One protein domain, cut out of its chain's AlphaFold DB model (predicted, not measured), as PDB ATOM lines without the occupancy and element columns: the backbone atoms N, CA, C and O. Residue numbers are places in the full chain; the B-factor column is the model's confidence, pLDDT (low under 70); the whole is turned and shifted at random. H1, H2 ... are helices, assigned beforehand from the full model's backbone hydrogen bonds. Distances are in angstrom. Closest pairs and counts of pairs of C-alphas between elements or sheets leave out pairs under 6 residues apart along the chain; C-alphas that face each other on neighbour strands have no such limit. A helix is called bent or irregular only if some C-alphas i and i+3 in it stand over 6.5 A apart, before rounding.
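AT A GLANCE: This is residues 391 to 477 of the 477 residues of the protein "Ser thr protein phosphatase superfamily" of Ophiostoma piceae (strain UAMH 11346) (UniProt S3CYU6). A compact cluster of short helices has H4 in its middle, with H1 packed on one side of it and H6 on the other, while H2 and H5 run side by side next to this row and the short H3 lies at their far end. A long link, residues 455 to 469, leads away from H6 to the last helix, H7, which lies off the cluster and touches no helix. The printed part has 87 residues, with seven named helices, H1 to H7 in order along the chain, and no named strand: the class is all helix. The whole is compact, with a radius of gyration of the C-alphas of 12.4 A, and rounded, spanning 34 by 25 by 24 A.

IN THESE COORDINATES: H1, residues 391 to 394, begins at C-alpha 391 (-28.131, 18.189, 47.634) and is 5.4 A long. H2, residues 398 to 410, is the longest at 19.5 A; it is irregular, but only just, with C-alphas 398 and 401 6.8 A apart. H3, residues 412 to 417, measures 8.5 A. H4, residues 424 to 433, begins at C-alpha 424 (-17.800, 26.406, 42.635) and is 14.1 A long. H5, residues 437 to 443, measures 10.0 A, and H6, residues 448 to 454, 9.7 A. H7, residues 470 to 476, is 9.9 A long and ends at C-alpha 476 (-15.058, 13.792, 49.133).

HOW THE PARTS SIT: H4 and H5 are the hubs, touching three helices each. H4 touches H1, closest at the C-alphas of Ala 393 and Ala 430, 4.3 A apart. H4 touches H6 about perpendicular, at 83 degrees, with the C-alphas of Ser 424 and Ala 451 closest at 4.2 A. H5 touches H4 at a steep tilt of 48 degrees, opposite ways, with the C-alphas of Ile 431 and Leu 437 closest at 5.6 A. H5 touches H2 at a shallow tilt of 10 degrees, the same way, with the C-alphas of Arg 405 and Leu 440 closest at 6.5 A. H5 and H6 only just touch, and only at the corner, with 3 pairs of C-alphas within 8 A, closest Phe 441 and Ile 448 at 7.1 A. H3 is close to H2 but not clearly touching, the C-alphas of Gly 408 and Ile 415 being 6.9 A apart. Every O i to N i+4 pair is within hydrogen-bond range in H3, H4, H5, H6 and H7; in H2 7 of 9 are, and H1 is too short for such a pair.

THE WHOLE: The C-alphas farthest apart, those of Ala 413 and Arg 462, are 34.8 A apart. The printed part has no cut and ends at the chain's last residue, 477. The link from H6 to H7 is long. The mean pLDDT of the printed part is 92.0, and residue 398 alone is under 70.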
ATOM      1  N   ALA A 391     -26.681  18.367  47.627       91.81
ATOM      2  CA  ALA A 391     -28.131  18.189  47.634       91.81
ATOM      3  C   ALA A 391     -28.858  19.450  47.130       91.81
ATOM      4  O   ALA A 391     -29.615  19.351  46.169       91.81
ATOM      5  N   ALA A 392     -28.566  20.629  47.682       91.75
ATOM      6  CA  ALA A 392     -29.163  21.899  47.258       91.75
ATOM      7  C   ALA A 392     -28.912  22.221  45.774       91.75
ATOM      8  O   ALA A 392     -29.791  22.737  45.089       91.75
ATOM      9  N   ALA A 393     -27.737  21.871  45.251       92.00
ATOM     10  CA  ALA A 393     -27.405  22.068  43.844       92.00
ATOM     11  C   ALA A 393     -28.255  21.197  42.896       92.00
ATOM     12  O   ALA A 393     -28.642  21.631  41.809       92.00
ATOM     13  N   THR A 394     -28.558  19.959  43.299       87.94
ATOM     14  CA  THR A 394     -29.053  18.910  42.386       87.94
ATOM     15  C   THR A 394     -30.511  18.509  42.600       87.94
ATOM     16  O   THR A 394     -31.088  17.846  41.739       87.94
ATOM     17  N   ARG A 395     -31.141  18.898  43.713       82.81
ATOM     18  CA  ARG A 395     -32.570  18.664  43.968       82.81
ATOM     19  C   ARG A 395     -33.261  19.931  44.467       82.81
ATOM     20  O   ARG A 395     -32.624  20.870  44.915       82.81
ATOM     21  N   SER A 396     -34.589  19.940  44.363       76.25
ATOM     22  CA  SER A 396     -35.435  21.060  44.783       76.25
ATOM     23  C   SER A 396     -36.278  20.658  45.992       76.25
ATOM     24  O   SER A 396     -37.426  20.242  45.833       76.25
ATOM     25  N   LYS A 397     -35.722  20.733  47.208       74.12
ATOM     26  CA  LYS A 397     -36.503  20.583  48.448       74.12
ATOM     27  C   LYS A 397     -36.394  21.840  49.306       74.12
ATOM     28  O   LYS A 397     -35.357  22.492  49.346       74.12
ATOM     29  N   PHE A 398     -37.467  22.161  50.025       63.16
ATOM     30  CA  PHE A 398     -37.527  23.326  50.919       63.16
ATOM     31  C   PHE A 398     -36.396  23.333  51.960       63.16
ATOM     32  O   PHE A 398     -35.805  24.360  52.268       63.16
ATOM     33  N   HIS A 399     -36.068  22.155  52.476       72.88
ATOM     34  CA  HIS A 399     -35.090  21.989  53.537       72.88
ATOM     35  C   HIS A 399     -33.624  22.188  53.121       72.88
ATOM     36  O   HIS A 399     -32.777  22.345  53.999       72.88
ATOM     37  N   ASP A 400     -33.311  22.161  51.823       79.88
ATOM     38  CA  ASP A 400     -31.921  22.143  51.361       79.88
ATOM     39  C   ASP A 400     -31.202  23.479  51.647       79.88
ATOM     40  O   ASP A 400     -30.059  23.466  52.104       79.88
ATOM     41  N   SER A 401     -31.877  24.629  51.487       85.00
ATOM     42  CA  SER A 401     -31.296  25.937  51.844       85.00
ATOM     43  C   SER A 401     -31.290  26.194  53.356       85.00
ATOM     44  O   SER A 401     -30.397  26.866  53.874       85.00
ATOM     45  N   ALA A 402     -32.260  25.640  54.089       83.56
ATOM     46  CA  ALA A 402     -32.307  25.735  55.546       83.56
ATOM     47  C   ALA A 402     -31.136  24.980  56.198       83.56
ATOM     48  O   ALA A 402     -30.460  25.551  57.047       83.56
ATOM     49  N   ASP A 403     -30.846  23.754  55.745       89.50
ATOM     50  CA  ASP A 403     -29.717  22.947  56.235       89.50
ATOM     51  C   ASP A 403     -28.380  23.681  56.113       89.50
ATOM     52  O   ASP A 403     -27.598  23.723  57.062       89.50
ATOM     53  N   LEU A 404     -28.128  24.271  54.942       93.50
ATOM     54  CA  LEU A 404     -26.896  25.005  54.675       93.50
ATOM     55  C   LEU A 404     -26.757  26.228  55.578       93.50
ATOM     56  O   LEU A 404     -25.684  26.448  56.131       93.50
ATOM     57  N   ARG A 405     -27.833  26.998  55.773       90.81
ATOM     58  CA  ARG A 405     -27.812  28.154  56.679       90.81
ATOM     59  C   ARG A 405     -27.580  27.729  58.124       90.81
ATOM     60  O   ARG A 405     -26.689  28.272  58.760       90.81
ATOM     61  N   THR A 406     -28.289  26.709  58.607       87.88
ATOM     62  CA  THR A 406     -28.113  26.183  59.968       87.88
ATOM     63  C   THR A 406     -26.676  25.726  60.224       87.88
ATOM     64  O   THR A 406     -26.068  26.133  61.213       87.88
ATOM     65  N   LEU A 407     -26.110  24.912  59.328       93.69
ATOM     66  CA  LEU A 407     -24.726  24.452  59.452       93.69
ATOM     67  C   LEU A 407     -23.730  25.609  59.332       93.69
ATOM     68  O   LEU A 407     -22.798  25.699  60.124       93.69
ATOM     69  N   GLY A 408     -23.936  26.494  58.359       93.56
ATOM     70  CA  GLY A 408     -23.084  27.646  58.103       93.56
ATOM     71  C   GLY A 408     -23.029  28.631  59.265       93.56
ATOM     72  O   GLY A 408     -21.947  29.094  59.616       93.56
ATOM     73  N   ASP A 409     -24.166  28.906  59.900       88.31
ATOM     74  CA  ASP A 409     -24.249  29.800  61.056       88.31
ATOM     75  C   ASP A 409     -23.611  29.167  62.298       88.31
ATOM     76  O   ASP A 409     -22.837  29.812  63.001       88.31
ATOM     77  N   LYS A 410     -23.872  27.880  62.552       91.19
ATOM     78  CA  LYS A 410     -23.339  27.185  63.733       91.19
ATOM     79  C   LYS A 410     -21.843  26.875  63.633       91.19
ATOM     80  O   LYS A 410     -21.131  26.943  64.631       91.19
ATOM     81  N   TYR A 411     -21.365  26.539  62.438       94.75
ATOM     82  CA  TYR A 411     -19.998  26.076  62.185       94.75
ATOM     83  C   TYR A 411     -19.217  27.017  61.264       94.75
ATOM     84  O   TYR A 411     -18.334  26.574  60.526       94.75
ATOM     85  N   THR A 412     -19.506  28.324  61.327       95.25
ATOM     86  CA  THR A 412     -18.919  29.345  60.443       95.25
ATOM     87  C   THR A 412     -17.404  29.213  60.334       95.25
ATOM     88  O   THR A 412     -16.886  29.096  59.231       95.25
ATOM     89  N   ALA A 413     -16.688  29.180  61.461       95.88
ATOM     90  CA  ALA A 413     -15.226  29.143  61.464       95.88
ATOM     91  C   ALA A 413     -14.657  27.877  60.797       95.88
ATOM     92  O   ALA A 413     -13.707  27.962  60.022       95.88
ATOM     93  N   GLN A 414     -15.261  26.715  61.060       94.44
ATOM     94  CA  GLN A 414     -14.809  25.427  60.524       94.44
ATOM     95  C   GLN A 414     -15.046  25.332  59.017       94.44
ATOM     96  O   GLN A 414     -14.180  24.863  58.283       94.44
ATOM     97  N   ILE A 415     -16.208  25.805  58.553       96.62
ATOM     98  CA  ILE A 415     -16.550  25.781  57.131       96.62
ATOM     99  C   ILE A 415     -15.722  26.813  56.368       96.62
ATOM    100  O   ILE A 415     -15.160  26.494  55.324       96.62
ATOM    101  N   LYS A 416     -15.582  28.023  56.918       97.25
ATOM    102  CA  LYS A 416     -14.793  29.110  56.334       97.25
ATOM    103  C   LYS A 416     -13.319  28.735  56.157       97.25
ATOM    104  O   LYS A 416     -12.750  29.006  55.106       97.25
ATOM    105  N   ALA A 417     -12.719  28.034  57.122       96.69
ATOM    106  CA  ALA A 417     -11.330  27.571  57.030       96.69
ATOM    107  C   ALA A 417     -11.057  26.658  55.815       96.69
ATOM    108  O   ALA A 417      -9.928  26.585  55.336       96.69
ATOM    109  N   ARG A 418     -12.094  25.982  55.305       95.75
ATOM    110  CA  ARG A 418     -12.025  25.036  54.181       95.75
ATOM    111  C   ARG A 418     -12.911  25.462  53.005       95.75
ATOM    112  O   ARG A 418     -13.187  24.671  52.112       95.75
ATOM    113  N   ALA A 419     -13.362  26.718  52.972       95.88
ATOM    114  CA  ALA A 419     -14.306  27.204  51.962       95.88
ATOM    115  C   ALA A 419     -13.776  27.080  50.522       95.88
ATOM    116  O   ALA A 419     -14.563  26.907  49.592       95.88
ATOM    117  N   HIS A 420     -12.452  27.113  50.344       94.75
ATOM    118  CA  HIS A 420     -11.784  26.913  49.056       94.75
ATOM    119  C   HIS A 420     -11.952  25.492  48.487       94.75
ATOM    120  O   HIS A 420     -11.858  25.322  47.274       94.75
ATOM    121  N   ASP A 421     -12.267  24.499  49.326       94.44
ATOM    122  CA  ASP A 421     -12.553  23.119  48.909       94.44
ATOM    123  C   ASP A 421     -14.024  22.923  48.484       94.44
ATOM    124  O   ASP A 421     -14.442  21.819  48.124       94.44
ATOM    125  N   LEU A 422     -14.862  23.966  48.553       96.94
ATOM    126  CA  LEU A 422     -16.242  23.890  48.077       96.94
ATOM    127  C   LEU A 422     -16.285  23.974  46.547       96.94
ATOM    128  O   LEU A 422     -15.727  24.876  45.927       96.94
ATOM    129  N   SER A 423     -17.031  23.061  45.924       96.56
ATOM    130  CA  SER A 423     -17.241  23.074  44.473       96.56
ATOM    131  C   SER A 423     -17.927  24.365  44.019       96.56
ATOM    132  O   SER A 423     -19.104  24.580  44.318       96.56
ATOM    133  N   SER A 424     -17.229  25.186  43.226       96.69
ATOM    134  CA  SER A 424     -17.800  26.406  42.635       96.69
ATOM    135  C   SER A 424     -19.040  26.112  41.781       96.69
ATOM    136  O   SER A 424     -19.975  26.906  41.766       96.69
ATOM    137  N   GLU A 425     -19.089  24.946  41.128       95.94
ATOM    138  CA  GLU A 425     -20.266  24.476  40.387       95.94
ATOM    139  C   GLU A 425     -21.464  24.264  41.329       95.94
ATOM    140  O   GLU A 425     -22.536  24.817  41.092       95.94
ATOM    141  N   TYR A 426     -21.297  23.526  42.434       97.12
ATOM    142  CA  TYR A 426     -22.401  23.304  43.375       97.12
ATOM    143  C   TYR A 426     -22.815  24.571  44.122       97.12
ATOM    144  O   TYR A 426     -24.010  24.771  44.325       97.12
ATOM    145  N   VAL A 427     -21.871  25.444  44.486       97.81
ATOM    146  CA  VAL A 427     -22.185  26.766  45.050       97.81
ATOM    147  C   VAL A 427     -23.031  27.568  44.063       97.81
ATOM    148  O   VAL A 427     -24.094  28.062  44.433       97.81
ATOM    149  N   GLY A 428     -22.614  27.644  42.797       97.25
ATOM    150  CA  GLY A 428     -23.339  28.380  41.764       97.25
ATOM    151  C   GLY A 428     -24.747  27.828  41.542       97.25
ATOM    152  O   GLY A 428     -25.712  28.590  41.519       97.25
ATOM    153  N   LEU A 429     -24.886  26.502  41.445       96.38
ATOM    154  CA  LEU A 429     -26.181  25.838  41.272       96.38
ATOM    155  C   LEU A 429     -27.098  26.052  42.482       96.38
ATOM    156  O   LEU A 429     -28.299  26.265  42.311       96.38
ATOM    157  N   ALA A 430     -26.544  26.009  43.696       95.81
ATOM    158  CA  ALA A 430     -27.295  26.252  44.918       95.81
ATOM    159  C   ALA A 430     -27.783  27.707  45.003       95.81
ATOM    160  O   ALA A 430     -28.944  27.910  45.337       95.81
ATOM    161  N   ILE A 431     -26.957  28.698  44.639       96.00
ATOM    162  CA  ILE A 431     -27.362  30.117  44.588       96.00
ATOM    163  C   ILE A 431     -28.421  30.348  43.505       96.00
ATOM    164  O   ILE A 431     -29.432  30.991  43.773       96.00
ATOM    165  N   LEU A 432     -28.240  29.789  42.299       93.81
ATOM    166  CA  LEU A 432     -29.234  29.895  41.221       93.81
ATOM    167  C   LEU A 432     -30.610  29.373  41.650       93.81
ATOM    168  O   LEU A 432     -31.634  29.893  41.210       93.81
ATOM    169  N   ARG A 433     -30.637  28.329  42.484       91.75
ATOM    170  CA  ARG A 433     -31.875  27.724  42.986       91.75
ATOM    171  C   ARG A 433     -32.428  28.438  44.221       91.75
ATOM    172  O   ARG A 433     -33.643  28.550  44.352       91.75
ATOM    173  N   TYR A 434     -31.550  28.894  45.107       89.75
ATOM    174  CA  TYR A 434     -31.862  29.509  46.397       89.75
ATOM    175  C   TYR A 434     -31.045  30.802  46.558       89.75
ATOM    176  O   TYR A 434     -29.977  30.783  47.183       89.75
ATOM    177  N   PRO A 435     -31.514  31.930  45.991       91.19
ATOM    178  CA  PRO A 435     -30.765  33.188  45.989       91.19
ATOM    179  C   PRO A 435     -30.381  33.683  47.389       91.19
ATOM    180  O   PRO A 435     -29.352  34.330  47.564       91.19
ATOM    181  N   GLU A 436     -31.152  33.332  48.422       87.75
ATOM    182  CA  GLU A 436     -30.849  33.687  49.810       87.75
ATOM    183  C   GLU A 436     -29.531  33.086  50.337       87.75
ATOM    184  O   GLU A 436     -28.978  33.584  51.320       87.75
ATOM    185  N   LEU A 437     -29.006  32.032  49.696       93.75
ATOM    186  CA  LEU A 437     -27.725  31.423  50.062       93.75
ATOM    187  C   LEU A 437     -26.521  32.293  49.688       93.75
ATOM    188  O   LEU A 437     -25.441  32.084  50.237       93.75
ATOM    189  N   GLU A 438     -26.681  33.291  48.817       96.00
ATOM    190  CA  GLU A 438     -25.596  34.210  48.456       96.00
ATOM    191  C   GLU A 438     -25.036  34.938  49.690       96.00
ATOM    192  O   GLU A 438     -23.823  35.037  49.871       96.00
ATOM    193  N   LEU A 439     -25.912  35.359  50.611       92.44
ATOM    194  CA  LEU A 439     -25.505  35.979  51.877       92.44
ATOM    195  C   LEU A 439     -24.704  35.020  52.759       92.44
ATOM    196  O   LEU A 439     -23.737  35.433  53.397       92.44
ATOM    197  N   LEU A 440     -25.095  33.746  52.795       94.69
ATOM    198  CA  LEU A 440     -24.373  32.726  53.546       94.69
ATOM    199  C   LEU A 440     -22.968  32.524  52.968       94.69
ATOM    200  O   LEU A 440     -21.992  32.571  53.711       94.69
ATOM    201  N   PHE A 441     -22.861  32.319  51.656       97.94
ATOM    202  CA  PHE A 441     -21.576  32.060  51.007       97.94
ATOM    203  C   PHE A 441     -20.625  33.258  51.090       97.94
ATOM    204  O   PHE A 441     -19.430  33.053  51.287       97.94
ATOM    205  N   ASN A 442     -21.150  34.488  51.065       95.44
ATOM    206  CA  ASN A 442     -20.357  35.691  51.323       95.44
ATOM    207  C   ASN A 442     -19.770  35.691  52.741       95.44
ATOM    208  O   ASN A 442     -18.591  35.979  52.910       95.44
ATOM    209  N   ARG A 443     -20.554  35.327  53.768       95.75
ATOM    210  CA  ARG A 443     -20.044  35.226  55.153       95.75
ATOM    211  C   ARG A 443     -18.977  34.143  55.324       95.75
ATOM    212  O   ARG A 443     -18.127  34.254  56.205       95.75
ATOM    213  N   LEU A 444     -19.055  33.085  54.519       96.69
ATOM    214  CA  LEU A 444     -18.112  31.969  54.515       96.69
ATOM    215  C   LEU A 444     -16.857  32.236  53.661       96.69
ATOM    216  O   LEU A 444     -16.044  31.329  53.523       96.69
ATOM    217  N   ASP A 445     -16.691  33.445  53.111       96.56
ATOM    218  CA  ASP A 445     -15.597  33.849  52.207       96.56
ATOM    219  C   ASP A 445     -15.455  32.954  50.960       96.56
ATOM    220  O   ASP A 445     -14.358  32.694  50.466       96.56
ATOM    221  N   VAL A 446     -16.577  32.469  50.422       97.25
ATOM    222  CA  VAL A 446     -16.592  31.713  49.164       97.25
ATOM    223  C   VAL A 446     -16.504  32.674  47.974       97.25
ATOM    224  O   VAL A 446     -17.192  33.693  47.946       97.25
ATOM    225  N   ASP A 447     -15.719  32.334  46.945       96.31
ATOM    226  CA  ASP A 447     -15.664  33.105  45.692       96.31
ATOM    227  C   ASP A 447     -16.957  32.930  44.872       96.31
ATOM    228  O   ASP A 447     -17.079  32.069  43.990       96.31
ATOM    229  N   ILE A 448     -17.944  33.779  45.168       96.69
ATOM    230  CA  ILE A 448     -19.248  33.785  44.497       96.69
ATOM    231  C   ILE A 448     -19.116  34.137  43.012       96.69
ATOM    232  O   ILE A 448     -19.861  33.600  42.193       96.69
ATOM    233  N   GLN A 449     -18.156  34.982  42.626       95.94
ATOM    234  CA  GLN A 449     -17.980  35.343  41.218       95.94
ATOM    235  C   GLN A 449     -17.516  34.139  40.397       95.94
ATOM    236  O   GLN A 449     -18.013  33.910  39.291       95.94
ATOM    237  N   SER A 450     -16.582  33.350  40.933       95.75
ATOM    238  CA  SER A 450     -16.173  32.082  40.326       95.75
ATOM    239  C   SER A 450     -17.345  31.104  40.240       95.75
ATOM    240  O   SER A 450     -17.595  30.542  39.172       95.75
ATOM    241  N   ALA A 451     -18.136  30.980  41.311       96.81
ATOM    242  CA  ALA A 451     -19.319  30.124  41.333       96.81
ATOM    243  C   ALA A 451     -20.368  30.521  40.279       96.81
ATOM    244  O   ALA A 451     -20.838  29.673  39.524       96.81
ATOM    245  N   GLN A 452     -20.685  31.814  40.150       95.38
ATOM    246  CA  GLN A 452     -21.604  32.336  39.133       95.38
ATOM    247  C   GLN A 452     -21.080  32.121  37.706       95.38
ATOM    248  O   GLN A 452     -21.856  31.820  36.798       95.38
ATOM    249  N   ARG A 453     -19.761  32.249  37.485       96.56
ATOM    250  CA  ARG A 453     -19.137  31.926  36.191       96.56
ATOM    251  C   ARG A 453     -19.256  30.439  35.862       96.56
ATOM    252  O   ARG A 453     -19.565  30.120  34.717       96.56
ATOM    253  N   ALA A 454     -19.064  29.556  36.845       94.94
ATOM    254  CA  ALA A 454     -19.096  28.104  36.662       94.94
ATOM    255  C   ALA A 454     -20.458  27.577  36.178       94.94
ATOM    256  O   ALA A 454     -20.511  26.554  35.502       94.94
ATOM    257  N   VAL A 455     -21.548  28.282  36.486       96.12
ATOM    258  CA  VAL A 455     -22.921  27.875  36.131       96.12
ATOM    259  C   VAL A 455     -23.585  28.802  35.113       96.12
ATOM    260  O   VAL A 455     -24.803  28.765  34.919       96.12
ATOM    261  N   ARG A 456     -22.803  29.655  34.442       93.94
ATOM    262  CA  ARG A 456     -23.327  30.588  33.443       93.94
ATOM    263  C   ARG A 456     -24.009  29.817  32.307       93.94
ATOM    264  O   ARG A 456     -23.380  29.013  31.631       93.94
ATOM    265  N   GLY A 457     -25.285  30.119  32.068       90.50
ATOM    266  CA  GLY A 457     -26.075  29.490  31.004       90.50
ATOM    267  C   GLY A 457     -26.615  28.098  31.346       90.50
ATOM    268  O   GLY A 457     -27.182  27.449  30.470       90.50
ATOM    269  N   VAL A 458     -26.466  27.635  32.593       92.50
ATOM    270  CA  VAL A 458     -27.061  26.373  33.048       92.50
ATOM    271  C   VAL A 458     -28.567  26.539  33.279       92.50
ATOM    272  O   VAL A 458     -29.009  27.486  33.924       92.50
ATOM    273  N   ASP A 459     -29.351  25.580  32.786       90.00
ATOM    274  CA  ASP A 459     -30.788  25.455  33.049       90.00
ATOM    275  C   ASP A 459     -31.030  24.417  34.160       90.00
ATOM    276  O   ASP A 459     -30.784  23.220  33.979       90.00
ATOM    277  N   LEU A 460     -31.549  24.865  35.311       87.00
ATOM    278  CA  LEU A 460     -31.849  24.004  36.465       87.00
ATOM    279  C   LEU A 460     -32.883  22.908  36.158       87.00
ATOM    280  O   LEU A 460     -32.919  21.900  36.870       87.00
ATOM    281  N   GLY A 461     -33.720  23.092  35.132       84.44
ATOM    282  CA  GLY A 461     -34.699  22.105  34.674       84.44
ATOM    283  C   GLY A 461     -34.107  20.991  33.806       84.44
ATOM    284  O   GLY A 461     -34.798  20.012  33.532       84.44
ATOM    285  N   ARG A 462     -32.841  21.118  33.381       87.50
ATOM    286  CA  ARG A 462     -32.154  20.184  32.468       87.50
ATOM    287  C   ARG A 462     -30.872  19.589  33.051       87.50
ATOM    288  O   ARG A 462     -30.018  19.114  32.303       87.50
ATOM    289  N   LEU A 463     -30.724  19.610  34.373       87.88
ATOM    290  CA  LEU A 463     -29.587  18.970  35.032       87.88
ATOM    291  C   LEU A 463     -29.586  17.452  34.759       87.88
ATOM    292  O   LEU A 463     -30.658  16.839  34.712       87.88
ATOM    293  N   PRO A 464     -28.405  16.832  34.585       86.31
ATOM    294  CA  PRO A 464     -28.312  15.397  34.354       86.31
ATOM    295  C   PRO A 464     -28.864  14.608  35.553       86.31
ATOM    296  O   PRO A 464     -28.773  15.062  36.699       86.31
ATOM    297  N   PRO A 465     -29.431  13.410  35.319       84.25
ATOM    298  CA  PRO A 465     -29.893  12.559  36.405       84.25
ATOM    299  C   PRO A 465     -28.707  12.086  37.264       84.25
ATOM    300  O   PRO A 465     -27.617  11.890  36.716       84.25
ATOM    301  N   PRO A 466     -28.912  11.837  38.574       85.50
ATOM    302  CA  PRO A 466     -27.854  11.365  39.463       85.50
ATOM    303  C   PRO A 466     -27.167  10.102  38.936       85.50
ATOM    304  O   PRO A 466     -27.839   9.134  38.573       85.50
ATOM    305  N   GLN A 467     -25.838  10.108  38.934       91.06
ATOM    306  CA  GLN A 467     -24.992   8.993  38.518       91.06
ATOM    307  C   GLN A 467     -24.355   8.280  39.721       91.06
ATOM    308  O   GLN A 467     -24.258   8.859  40.813       91.06
ATOM    309  N   PRO A 468     -23.912   7.019  39.547       92.50
ATOM    310  CA  PRO A 468     -23.087   6.348  40.540       92.50
ATOM    311  C   PRO A 468     -21.857   7.187  40.911       92.50
ATOM    312  O   PRO A 468     -21.163   7.689  40.031       92.50
ATOM    313  N   GLY A 469     -21.591   7.348  42.206       94.00
ATOM    314  CA  GLY A 469     -20.462   8.135  42.703       94.00
ATOM    315  C   GLY A 469     -20.733   9.626  42.914       94.00
ATOM    316  O   GLY A 469     -19.884  10.312  43.478       94.00
ATOM    317  N   ASP A 470     -21.894  10.163  42.520       93.69
ATOM    318  CA  ASP A 470     -22.181  11.600  42.663       93.69
ATOM    319  C   ASP A 470     -22.232  12.082  44.119       93.69
ATOM    320  O   ASP A 470     -21.971  13.255  44.399       93.69
ATOM    321  N   VAL A 471     -22.630  11.209  45.047       94.69
ATOM    322  CA  VAL A 471     -22.676  11.534  46.480       94.69
ATOM    323  C   VAL A 471     -21.261  11.575  47.042       94.69
ATOM    324  O   VAL A 471     -20.888  12.547  47.692       94.69
ATOM    325  N   GLN A 472     -20.448  10.584  46.687       96.19
ATOM    326  CA  GLN A 472     -19.029  10.497  47.002       96.19
ATOM    327  C   GLN A 472     -18.294  11.718  46.447       96.19
ATOM    328  O   GLN A 472     -17.614  12.398  47.202       96.19
ATOM    329  N   LYS A 473     -18.520  12.086  45.176       95.19
ATOM    330  CA  LYS A 473     -18.018  13.334  44.578       95.19
ATOM    331  C   LYS A 473     -18.450  14.552  45.386       95.19
ATOM    332  O   LYS A 473     -17.652  15.442  45.617       95.19
ATOM    333  N   GLY A 474     -19.718  14.610  45.788       94.44
ATOM    334  CA  GLY A 474     -20.268  15.728  46.551       94.44
ATOM    335  C   GLY A 474     -19.607  15.953  47.903       94.44
ATOM    336  O   GLY A 474     -19.507  17.094  48.334       94.44
ATOM    337  N   ILE A 475     -19.182  14.878  48.563       95.50
ATOM    338  CA  ILE A 475     -18.651  14.917  49.927       95.50
ATOM    339  C   ILE A 475     -17.118  14.949  49.916       95.50
ATOM    340  O   ILE A 475     -16.521  15.746  50.635       95.50
ATOM    341  N   LEU A 476     -16.488  14.110  49.090       94.62
ATOM    342  CA  LEU A 476     -15.058  13.792  49.133       94.62
ATOM    343  C   LEU A 476     -14.195  14.610  48.166       94.62
ATOM    344  O   LEU A 476     -13.000  14.736  48.408       94.62
ATOM    345  N   LYS A 477     -14.769  15.142  47.078       88.94
ATOM    346  CA  LYS A 477     -14.082  16.076  46.173       88.94
ATOM    347  C   LYS A 477     -14.323  17.482  46.660       88.94
ATOM    348  O   LYS A 477     -13.356  18.174  47.004       88.94
TER     349      LYS A 477